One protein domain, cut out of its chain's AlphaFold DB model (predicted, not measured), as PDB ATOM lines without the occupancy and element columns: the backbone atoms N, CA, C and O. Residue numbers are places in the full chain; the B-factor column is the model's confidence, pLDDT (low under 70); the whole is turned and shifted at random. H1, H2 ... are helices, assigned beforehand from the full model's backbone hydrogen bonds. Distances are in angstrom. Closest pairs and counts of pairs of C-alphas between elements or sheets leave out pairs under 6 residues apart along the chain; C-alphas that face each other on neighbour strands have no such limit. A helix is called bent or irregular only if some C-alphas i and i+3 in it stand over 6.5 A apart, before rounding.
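This is residues 6 to 88 of the 154 residues of an uncharacterized protein of Candidatus Electrothrix communis (UniProt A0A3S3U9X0). With little regular structure, the printed part is a loose string: residues 6 to 18 and H1 at one end, H2 packed on H3 in the middle, H4 at the other end. Residues 22 to 28 stand free. The 83 printed residues hold four named helices, H1 to H4 in order, 33 residues, class all helix; the radius of gyration of the C-alphas is 15.2 A, the spans 40 by 24 by 23 A.

Start at H1, residues 19 to 23, apart from H2, residues 33 to 37. H2 touches H3, residues 43 to 51, closest at C-alphas 36 and 49, 5.8 A. H4, residues 73 to 86, is close to H3 but not clearly touching, closest at C-alphas 47 and 75, 6.8 A; their shallow tilt is 25 degrees, the same way. Every O i to N i+4 pair is within hydrogen-bond range in H1, 3 of 5 in H3, 8 of 10 in H4, 0 of 1 in H2, where 1 of 2 O i to N i+3 pairs is.

Find C-alpha 19 at (-25.474, 5.804, 18.504), where H1 begins. H3 runs 14.1 A; H4, 20.4 A, ends at C-alpha 86 (-26.698, 32.985, -0.365) and is only just irregular, C-alphas 74 and 77 being 6.8 A apart.

The farthest C-alphas, Thr 15 and Ser 88, are 42.6 A apart. The printed part has no cut; the link H3 to H4 is long. Residues 34 to 35 and 37 to 39 have pLDDT under 70.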
ATOM      1  N   TYR A   6     -35.085   2.694   8.007       87.75
ATOM      2  CA  TYR A   6     -35.528   2.318   6.668       87.75
ATOM      3  C   TYR A   6     -34.805   3.154   5.615       87.75
ATOM      4  O   TYR A   6     -34.715   4.375   5.751       87.75
ATOM      5  N   ASP A   7     -34.312   2.518   4.548       84.62
ATOM      6  CA  ASP A   7     -33.925   3.254   3.341       84.62
ATOM      7  C   ASP A   7     -35.203   3.826   2.716       84.62
ATOM      8  O   ASP A   7     -36.145   3.102   2.391       84.62
ATOM      9  N   HIS A   8     -35.271   5.149   2.571       82.19
ATOM     10  CA  HIS A   8     -36.484   5.794   2.082       82.19
ATOM     11  C   HIS A   8     -36.825   5.419   0.628       82.19
ATOM     12  O   HIS A   8     -38.009   5.404   0.281       82.19
ATOM     13  N   ALA A   9     -35.825   5.121  -0.205       78.12
ATOM     14  CA  ALA A   9     -35.990   4.797  -1.614       78.12
ATOM     15  C   ALA A   9     -36.352   3.323  -1.843       78.12
ATOM     16  O   ALA A   9     -37.222   3.053  -2.665       78.12
ATOM     17  N   THR A  10     -35.721   2.380  -1.131       82.38
ATOM     18  CA  THR A  10     -36.003   0.934  -1.295       82.38
ATOM     19  C   THR A  10     -37.029   0.395  -0.299       82.38
ATOM     20  O   THR A  10     -37.554  -0.694  -0.501       82.38
ATOM     21  N   LYS A  11     -37.340   1.154   0.761       86.31
ATOM     22  CA  LYS A  11     -38.158   0.737   1.918       86.31
ATOM     23  C   LYS A  11     -37.584  -0.452   2.692       86.31
ATOM     24  O   LYS A  11     -38.263  -1.019   3.545       86.31
ATOM     25  N   GLU A  12     -36.327  -0.804   2.445       87.38
ATOM     26  CA  GLU A  12     -35.655  -1.893   3.143       87.38
ATOM     27  C   GLU A  12     -35.249  -1.472   4.552       87.38
ATOM     28  O   GLU A  12     -34.790  -0.350   4.789       87.38
ATOM     29  N   LYS A  13     -35.391  -2.405   5.494       88.81
ATOM     30  CA  LYS A  13     -34.980  -2.203   6.879       88.81
ATOM     31  C   LYS A  13     -33.460  -2.313   7.000       88.81
ATOM     32  O   LYS A  13     -32.870  -3.335   6.655       88.81
ATOM     33  N   LEU A  14     -32.832  -1.276   7.543       86.12
ATOM     34  CA  LEU A  14     -31.404  -1.257   7.841       86.12
ATOM     35  C   LEU A  14     -31.159  -1.957   9.184       86.12
ATOM     36  O   LEU A  14     -31.804  -1.667  10.190       86.12
ATOM     37  N   THR A  15     -30.210  -2.892   9.202       85.12
ATOM     38  CA  THR A  15     -29.865  -3.682  10.398       85.12
ATOM     39  C   THR A  15     -28.838  -2.991  11.291       85.12
ATOM     40  O   THR A  15     -28.780  -3.258  12.491       85.12
ATOM     41  N   ARG A  16     -28.028  -2.093  10.721       84.44
ATOM     42  CA  ARG A  16     -27.001  -1.346  11.447       84.44
ATOM     43  C   ARG A  16     -27.628  -0.161  12.177       84.44
ATOM     44  O   ARG A  16     -28.182   0.727  11.536       84.44
ATOM     45  N   LYS A  17     -27.471  -0.149  13.499       85.19
ATOM     46  CA  LYS A  17     -27.829   0.969  14.376       85.19
ATOM     47  C   LYS A  17     -26.613   1.846  14.647       85.19
ATOM     48  O   LYS A  17     -25.488   1.349  14.632       85.19
ATOM     49  N   GLU A  18     -26.839   3.134  14.848       84.88
ATOM     50  CA  GLU A  18     -25.790   4.124  15.078       84.88
ATOM     51  C   GLU A  18     -26.178   4.962  16.303       84.88
ATOM     52  O   GLU A  18     -27.357   5.257  16.502       84.88
ATOM     53  N   GLU A  19     -25.210   5.240  17.177       86.75
ATOM     54  CA  GLU A  19     -25.474   5.804  18.504       86.75
ATOM     55  C   GLU A  19     -26.019   7.229  18.419       86.75
ATOM     56  O   GLU A  19     -26.990   7.548  19.106       86.75
ATOM     57  N   PHE A  20     -25.478   8.056  17.518       86.31
ATOM     58  CA  PHE A  20     -26.006   9.394  17.286       86.31
ATOM     59  C   PHE A  20     -27.473   9.339  16.820       86.31
ATOM     60  O   PHE A  20     -28.309  10.049  17.378       86.31
ATOM     61  N   ILE A  21     -27.844   8.440  15.902       85.19
ATOM     62  CA  ILE A  21     -29.243   8.275  15.456       85.19
ATOM     63  C   ILE A  21     -30.164   7.781  16.586       85.19
ATOM     64  O   ILE A  21     -31.306   8.236  16.684       85.19
ATOM     65  N   GLU A  22     -29.707   6.867  17.447       86.62
ATOM     66  CA  GLU A  22     -30.495   6.422  18.611       86.62
ATOM     67  C   GLU A  22     -30.625   7.508  19.689       86.62
ATOM     68  O   GLU A  22     -31.615   7.504  20.422       86.62
ATOM     69  N   SER A  23     -29.670   8.439  19.782       86.38
ATOM     70  CA  SER A  23     -29.728   9.559  20.732       86.38
ATOM     71  C   SER A  23     -30.771  10.619  20.358       86.38
ATOM     72  O   SER A  23     -31.170  11.427  21.199       86.38
ATOM     73  N   LEU A  24     -31.263  10.601  19.114       85.62
ATOM     74  CA  LEU A  24     -32.332  11.492  18.677       85.62
ATOM     75  C   LEU A  24     -33.625  11.193  19.437       85.62
ATOM     76  O   LEU A  24     -34.077  10.057  19.552       85.62
ATOM     77  N   THR A  25     -34.275  12.247  19.911       84.88
ATOM     78  CA  THR A  25     -35.496  12.149  20.723       84.88
ATOM     79  C   THR A  25     -36.768  12.037  19.885       84.88
ATOM     80  O   THR A  25     -37.779  11.535  20.367       84.88
ATOM     81  N   HIS A  26     -36.702  12.378  18.596       84.88
ATOM     82  CA  HIS A  26     -37.844  12.417  17.675       84.88
ATOM     83  C   HIS A  26     -37.574  11.596  16.413       84.88
ATOM     84  O   HIS A  26     -36.421  11.263  16.122       84.88
ATOM     85  N   ASP A  27     -38.630  11.266  15.672       83.38
ATOM     86  CA  ASP A  27     -38.499  10.696  14.334       83.38
ATOM     87  C   ASP A  27     -37.797  11.710  13.427       83.38
ATOM     88  O   ASP A  27     -38.057  12.912  13.484       83.38
ATOM     89  N   SER A  28     -36.834  11.249  12.637       83.62
ATOM     90  CA  SER A  28     -35.957  12.133  11.870       83.62
ATOM     91  C   SER A  28     -35.564  11.496  10.547       83.62
ATOM     92  O   SER A  28     -35.394  10.280  10.447       83.62
ATOM     93  N   TYR A  29     -35.389  12.334   9.527       82.06
ATOM     94  CA  TYR A  29     -34.818  11.926   8.250       82.06
ATOM     95  C   TYR A  29     -33.318  12.187   8.272       82.06
ATOM     96  O   TYR A  29     -32.885  13.331   8.382       82.06
ATOM     97  N   ILE A  30     -32.524  11.127   8.145       84.50
ATOM     98  CA  ILE A  30     -31.068  11.234   8.071       84.50
ATOM     99  C   ILE A  30     -30.643  11.157   6.614       84.50
ATOM    100  O   ILE A  30     -30.818  10.133   5.949       84.50
ATOM    101  N   ILE A  31     -30.072  12.250   6.119       78.56
ATOM    102  CA  ILE A  31     -29.631  12.369   4.733       78.56
ATOM    103  C   ILE A  31     -28.109  12.333   4.714       78.56
ATOM    104  O   ILE A  31     -27.431  13.225   5.215       78.56
ATOM    105  N   GLN A  32     -27.554  11.295   4.096       76.56
ATOM    106  CA  GLN A  32     -26.120  11.226   3.846       76.56
ATOM    107  C   GLN A  32     -25.811  11.883   2.504       76.56
ATOM    108  O   GLN A  32     -25.921  11.240   1.461       76.56
ATOM    109  N   VAL A  33     -25.371  13.143   2.531       70.56
ATOM    110  CA  VAL A  33     -25.086  13.938   1.321       70.56
ATOM    111  C   VAL A  33     -24.133  13.210   0.359       70.56
ATOM    112  O   VAL A  33     -24.382  13.147  -0.839       70.56
ATOM    113  N   ARG A  34     -23.109  12.510   0.874       68.62
ATOM    114  CA  ARG A  34     -22.163  11.713   0.060       68.62
ATOM    115  C   ARG A  34     -22.825  10.613  -0.782       68.62
ATOM    116  O   ARG A  34     -22.234  10.175  -1.769       68.62
ATOM    117  N   ARG A  35     -24.009  10.131  -0.391       69.31
ATOM    118  CA  ARG A  35     -24.764   9.103  -1.124       69.31
ATOM    119  C   ARG A  35     -25.636   9.677  -2.241       69.31
ATOM    120  O   ARG A  35     -26.085   8.904  -3.082       69.31
ATOM    121  N   LEU A  36     -25.810  10.998  -2.313       71.12
ATOM    122  CA  LEU A  36     -26.583  11.661  -3.370       71.12
ATOM    123  C   LEU A  36     -25.865  11.656  -4.736       71.12
ATOM    124  O   LEU A  36     -26.501  11.881  -5.758       71.12
ATOM    125  N   ARG A  37     -24.575  11.292  -4.771       63.75
ATOM    126  CA  ARG A  37     -23.665  11.442  -5.921       63.75
ATOM    127  C   ARG A  37     -23.945  10.608  -7.175       63.75
ATOM    128  O   ARG A  37     -23.361  10.904  -8.210       63.75
ATOM    129  N   LYS A  38     -24.671   9.480  -7.103       59.56
ATOM    130  CA  LYS A  38     -24.612   8.476  -8.199       59.56
ATOM    131  C   LYS A  38     -25.929   8.040  -8.825       59.56
ATOM    132  O   LYS A  38     -25.890   7.634  -9.981       59.56
ATOM    133  N   LYS A  39     -27.069   8.107  -8.133       58.78
ATOM    134  CA  LYS A  39     -28.393   7.822  -8.716       58.78
ATOM    135  C   LYS A  39     -29.453   8.534  -7.889       58.78
ATOM    136  O   LYS A  39     -29.743   8.072  -6.795       58.78
ATOM    137  N   HIS A  40     -30.031   9.619  -8.400       74.06
ATOM    138  CA  HIS A  40     -31.247  10.183  -7.815       74.06
ATOM    139  C   HIS A  40     -32.398   9.226  -8.137       74.06
ATOM    140  O   HIS A  40     -32.907   9.202  -9.256       74.06
ATOM    141  N   ARG A  41     -32.740   8.352  -7.190       74.81
ATOM    142  CA  ARG A  41     -33.721   7.272  -7.379       74.81
ATOM    143  C   ARG A  41     -35.157   7.780  -7.305       74.81
ATOM    144  O   ARG A  41     -36.067   7.117  -7.789       74.81
ATOM    145  N   ASN A  42     -35.372   8.927  -6.668       81.06
ATOM    146  CA  ASN A  42     -36.688   9.506  -6.444       81.06
ATOM    147  C   ASN A  42     -36.625  11.040  -6.447       81.06
ATOM    148  O   ASN A  42     -35.547  11.633  -6.378       81.06
ATOM    149  N   LYS A  43     -37.802  11.677  -6.477       83.94
ATOM    150  CA  LYS A  43     -37.937  13.141  -6.476       83.94
ATOM    151  C   LYS A  43     -37.238  13.816  -5.293       83.94
ATOM    152  O   LYS A  43     -36.660  14.883  -5.460       83.94
ATOM    153  N   LEU A  44     -37.278  13.200  -4.111       83.56
ATOM    154  CA  LEU A  44     -36.645  13.739  -2.908       83.56
ATOM    155  C   LEU A  44     -35.116  13.742  -3.037       83.56
ATOM    156  O   LEU A  44     -34.485  14.743  -2.734       83.56
ATOM    157  N   GLU A  45     -34.515  12.665  -3.539       82.56
ATOM    158  CA  GLU A  45     -33.074  12.589  -3.802       82.56
ATOM    159  C   GLU A  45     -32.638  13.569  -4.897       82.56
ATOM    160  O   GLU A  45     -31.534  14.100  -4.816       82.56
ATOM    161  N   THR A  46     -33.494  13.839  -5.893       84.06
ATOM    162  CA  THR A  46     -33.259  14.891  -6.897       84.06
ATOM    163  C   THR A  46     -33.334  16.286  -6.285       84.06
ATOM    164  O   THR A  46     -32.524  17.133  -6.622       84.06
ATOM    165  N   LEU A  47     -34.271  16.552  -5.376       86.38
ATOM    166  CA  LEU A  47     -34.328  17.841  -4.686       86.38
ATOM    167  C   LEU A  47     -33.104  18.038  -3.781       86.38
ATOM    168  O   LEU A  47     -32.489  19.099  -3.769       86.38
ATOM    169  N   LEU A  48     -32.740  17.005  -3.023       85.38
ATOM    170  CA  LEU A  48     -31.638  17.072  -2.069       85.38
ATOM    171  C   LEU A  48     -30.267  17.160  -2.743       85.38
ATOM    172  O   LEU A  48     -29.320  17.618  -2.108       85.38
ATOM    173  N   SER A  49     -30.140  16.766  -4.012       84.88
ATOM    174  CA  SER A  49     -28.867  16.861  -4.734       84.88
ATOM    175  C   SER A  49     -28.423  18.289  -5.039       84.88
ATOM    176  O   SER A  49     -27.253  18.495  -5.348       84.88
ATOM    177  N   ILE A  50     -29.299  19.284  -4.861       86.75
ATOM    178  CA  ILE A  50     -28.914  20.704  -4.828       86.75
ATOM    179  C   ILE A  50     -27.807  20.941  -3.787       86.75
ATOM    180  O   ILE A  50     -26.928  21.768  -4.003       86.75
ATOM    181  N   PHE A  51     -27.813  20.180  -2.688       85.25
ATOM    182  CA  PHE A  51     -26.839  20.285  -1.601       85.25
ATOM    183  C   PHE A  51     -25.636  19.339  -1.755       85.25
ATOM    184  O   PHE A  51     -24.915  19.103  -0.781       85.25
ATOM    185  N   ASP A  52     -25.419  18.744  -2.936       84.44
ATOM    186  CA  ASP A  52     -24.270  17.864  -3.153       84.44
ATOM    187  C   ASP A  52     -22.958  18.659  -3.113       84.44
ATOM    188  O   ASP A  52     -22.651  19.465  -3.991       84.44
ATOM    189  N   GLN A  53     -22.146  18.357  -2.102       82.38
ATOM    190  CA  GLN A  53     -20.827  18.946  -1.869       82.38
ATOM    191  C   GLN A  53     -19.789  18.548  -2.936       82.38
ATOM    192  O   GLN A  53     -18.631  18.936  -2.856       82.38
ATOM    193  N   SER A  54     -20.135  17.726  -3.935       81.56
ATOM    194  CA  SER A  54     -19.292  17.607  -5.134       81.56
ATOM    195  C   SER A  54     -19.312  18.861  -6.001       81.56
ATOM    196  O   SER A  54     -18.392  19.048  -6.793       81.56
ATOM    197  N   ASN A  55     -20.356  19.682  -5.872       84.50
ATOM    198  CA  ASN A  55     -20.532  20.911  -6.636       84.50
ATOM    199  C   ASN A  55     -19.963  22.127  -5.900       84.50
ATOM    200  O   ASN A  55     -20.253  23.250  -6.288       84.50
ATOM    201  N   THR A  56     -19.196  21.931  -4.824       86.56
ATOM    202  CA  THR A  56     -18.543  23.038  -4.125       86.56
ATOM    203  C   THR A  56     -17.685  23.840  -5.091       86.56
ATOM    204  O   THR A  56     -16.926  23.270  -5.884       86.56
ATOM    205  N   SER A  57     -17.840  25.158  -5.024       87.00
ATOM    206  CA  SER A  57     -17.142  26.082  -5.896       87.00
ATOM    207  C   SER A  57     -15.634  25.942  -5.726       87.00
ATOM    208  O   SER A  57     -15.113  25.653  -4.645       87.00
ATOM    209  N   LYS A  58     -14.904  26.145  -6.822       86.12
ATOM    210  CA  LYS A  58     -13.436  26.121  -6.793       86.12
ATOM    211  C   LYS A  58     -12.853  27.335  -6.078       86.12
ATOM    212  O   LYS A  58     -11.723  27.261  -5.607       86.12
ATOM    213  N   GLU A  59     -13.599  28.433  -6.046       83.75
ATOM    214  CA  GLU A  59     -13.148  29.713  -5.499       83.75
ATOM    215  C   GLU A  59     -13.380  29.797  -3.990       83.75
ATOM    216  O   GLU A  59     -12.572  30.380  -3.274       83.75
ATOM    217  N   SER A  60     -14.451  29.175  -3.491       82.06
ATOM    218  CA  SER A  60     -14.795  29.184  -2.072       82.06
ATOM    219  C   SER A  60     -15.515  27.905  -1.665       82.06
ATOM    220  O   SER A  60     -16.386  27.401  -2.375       82.06
ATOM    221  N   LYS A  61     -15.175  27.397  -0.477       84.38
ATOM    222  CA  LYS A  61     -15.809  26.209   0.114       84.38
ATOM    223  C   LYS A  61     -17.242  26.473   0.591       84.38
ATOM    224  O   LYS A  61     -17.967  25.518   0.854       84.38
ATOM    225  N   HIS A  62     -17.632  27.744   0.663       86.50
ATOM    226  CA  HIS A  62     -18.919  28.215   1.178       86.50
ATOM    227  C   HIS A  62     -20.048  28.144   0.151       86.50
ATOM    228  O   HIS A  62     -21.220  28.097   0.517       86.50
ATOM    229  N   PHE A  63     -19.708  28.095  -1.139       88.81
ATOM    230  CA  PHE A  63     -20.684  28.129  -2.222       88.81
ATOM    231  C   PHE A  63     -20.743  26.807  -2.984       88.81
ATOM    232  O   PHE A  63     -19.742  26.112  -3.155       88.81
ATOM    233  N   LEU A  64     -21.940  26.479  -3.471       89.06
ATOM    234  CA  LEU A  64     -22.178  25.364  -4.383       89.06
ATOM    235  C   LEU A  64     -22.553  25.908  -5.765       89.06
ATOM    236  O   LEU A  64     -23.502  26.682  -5.899       89.06
ATOM    237  N   ASP A  65     -21.859  25.438  -6.795       88.19
ATOM    238  CA  ASP A  65     -22.129  25.754  -8.192       88.19
ATOM    239  C   ASP A  65     -23.281  24.874  -8.702       88.19
ATOM    240  O   ASP A  65     -23.096  23.761  -9.204       88.19
ATOM    241  N   VAL A  66     -24.512  25.366  -8.548       86.31
ATOM    242  CA  VAL A  66     -25.726  24.640  -8.948       86.31
ATOM    243  C   VAL A  66     -26.240  25.152 -10.290       86.31
ATOM    244  O   VAL A  66     -26.726  26.277 -10.407       86.31
ATOM    245  N   LEU A  67     -26.209  24.292 -11.312       84.25
ATOM    246  CA  LEU A  67     -26.776  24.612 -12.619       84.25
ATOM    247  C   LEU A  67     -28.303  24.434 -12.607       84.25
ATOM    248  O   LEU A  67     -28.800  23.309 -12.629       84.25
ATOM    249  N   GLU A  68     -29.058  25.538 -12.624       85.12
ATOM    250  CA  GLU A  68     -30.535  25.528 -12.588       85.12
ATOM    251  C   GLU A  68     -31.158  24.681 -13.717       85.12
ATOM    252  O   GLU A  68     -32.194  24.045 -13.520       85.12
ATOM    253  N   SER A  69     -30.530  24.628 -14.898       85.56
ATOM    254  CA  SER A  69     -31.026  23.842 -16.038       85.56
ATOM    255  C   SER A  69     -30.912  22.326 -15.849       85.56
ATOM    256  O   SER A  69     -31.621  21.591 -16.533       85.56
ATOM    257  N   SER A  70     -30.085  21.855 -14.912       84.88
ATOM    258  CA  SER A  70     -29.959  20.429 -14.583       84.88
ATOM    259  C   SER A  70     -31.132  19.893 -13.760       84.88
ATOM    260  O   SER A  70     -31.225  18.683 -13.550       84.88
ATOM    261  N   PHE A  71     -32.024  20.767 -13.284       86.81
ATOM    262  CA  PHE A  71     -33.134  20.398 -12.413       86.81
ATOM    263  C   PHE A  71     -34.496  20.579 -13.101       86.81
ATOM    264  O   PHE A  71     -34.677  21.504 -13.900       86.81
ATOM    265  N   PRO A  72     -35.485  19.727 -12.765       88.69
ATOM    266  CA  PRO A  72     -36.874  19.915 -13.172       88.69
ATOM    267  C   PRO A  72     -37.421  21.299 -12.793       88.69
ATOM    268  O   PRO A  72     -37.063  21.852 -11.751       88.69
ATOM    269  N   ASP A  73     -38.352  21.824 -13.597       89.00
ATOM    270  CA  ASP A  73     -38.940  23.161 -13.401       89.00
ATOM    271  C   ASP A  73     -39.555  23.363 -12.008       89.00
ATOM    272  O   ASP A  73     -39.465  24.457 -11.448       89.00
ATOM    273  N   GLU A  74     -40.103  22.298 -11.409       88.50
ATOM    274  CA  GLU A  74     -40.674  22.314 -10.055       88.50
ATOM    275  C   GLU A  74     -39.663  22.742  -8.973       88.50
ATOM    276  O   GLU A  74     -40.052  23.363  -7.982       88.50
ATOM    277  N   PHE A  75     -38.363  22.487  -9.167       89.50
ATOM    278  CA  PHE A  75     -37.320  22.811  -8.185       89.50
ATOM    279  C   PHE A  75     -36.570  24.110  -8.482       89.50
ATOM    280  O   PHE A  75     -35.919  24.657  -7.590       89.50
ATOM    281  N   LYS A  76     -36.708  24.674  -9.686       89.94
ATOM    282  CA  LYS A  76     -36.033  25.925 -10.074       89.94
ATOM    283  C   LYS A  76     -36.377  27.091  -9.151       89.94
ATOM    284  O   LYS A  76     -35.515  27.897  -8.811       89.94
ATOM    285  N   VAL A  77     -37.622  27.162  -8.676       91.62
ATOM    286  CA  VAL A  77     -38.052  28.192  -7.712       91.62
ATOM    287  C   VAL A  77     -37.277  28.088  -6.396       91.62
ATOM    288  O   VAL A  77     -36.927  29.114  -5.816       91.62
ATOM    289  N   ILE A  78     -36.989  26.870  -5.935       90.31
ATOM    290  CA  ILE A  78     -36.219  26.625  -4.711       90.31
ATOM    291  C   ILE A  78     -34.767  27.054  -4.929       90.31
ATOM    292  O   ILE A  78     -34.249  27.827  -4.129       90.31
ATOM    293  N   ILE A  79     -34.154  26.654  -6.049       90.56
ATOM    294  CA  ILE A  79     -32.778  27.040  -6.411       90.56
ATOM    295  C   ILE A  79     -32.635  28.567  -6.445       90.56
ATOM    296  O   ILE A  79     -31.744  29.121  -5.810       90.56
ATOM    297  N   ARG A  80     -33.566  29.273  -7.097       90.81
ATOM    298  CA  ARG A  80     -33.556  30.745  -7.150       90.81
ATOM    299  C   ARG A  80     -33.707  31.396  -5.777       90.81
ATOM    300  O   ARG A  80     -33.133  32.454  -5.543       90.81
ATOM    301  N   ARG A  81     -34.499  30.809  -4.872       90.81
ATOM    302  CA  ARG A  81     -34.627  31.305  -3.490       90.81
ATOM    303  C   ARG A  81     -33.335  31.094  -2.708       90.81
ATOM    304  O   ARG A  81     -32.904  32.024  -2.037       90.81
ATOM    305  N   LEU A  82     -32.715  29.923  -2.839       90.81
ATOM    306  CA  LEU A  82     -31.430  29.617  -2.210       90.81
ATOM    307  C   LEU A  82     -30.332  30.561  -2.709       90.81
ATOM    308  O   LEU A  82     -29.650  31.159  -1.890       90.81
ATOM    309  N   HIS A  83     -30.246  30.795  -4.019       88.94
ATOM    310  CA  HIS A  83     -29.288  31.740  -4.600       88.94
ATOM    311  C   HIS A  83     -29.489  33.178  -4.092       88.94
ATOM    312  O   HIS A  83     -28.540  33.939  -3.932       88.94
ATOM    313  N   LYS A  84     -30.738  33.603  -3.856       88.88
ATOM    314  CA  LYS A  84     -31.002  34.920  -3.258       88.88
ATOM    315  C   LYS A  84     -30.564  34.980  -1.798       88.88
ATOM    316  O   LYS A  84     -30.024  35.996  -1.385       88.88
ATOM    317  N   ALA A  85     -30.804  33.912  -1.040       87.06
ATOM    318  CA  ALA A  85     -30.398  33.830   0.358       87.06
ATOM    319  C   ALA A  85     -28.868  33.793   0.506       87.06
ATOM    320  O   ALA A  85     -28.331  34.477   1.371       87.06
ATOM    321  N   SER A  86     -28.165  33.076  -0.377       84.75
ATOM    322  CA  SER A  86     -26.698  32.985  -0.365       84.75
ATOM    323  C   SER A  86     -25.996  34.287  -0.755       84.75
ATOM    324  O   SER A  86     -24.805  34.422  -0.527       84.75
ATOM    325  N   ALA A  87     -26.708  35.244  -1.357       85.94
ATOM    326  CA  ALA A  87     -26.171  36.565  -1.682       85.94
ATOM    327  C   ALA A  87     -26.265  37.561  -0.507       85.94
ATOM    328  O   ALA A  87     -25.959  38.742  -0.678       85.94
ATOM    329  N   SER A  88     -26.737  37.120   0.665       91.50
ATOM    330  CA  SER A  88     -26.788  37.957   1.863       91.50
ATOM    331  C   SER A  88     -25.376  38.255   2.369       91.50
ATOM    332  O   SER A  88     -24.625  37.335   2.676       91.50
TER     333      SER A  88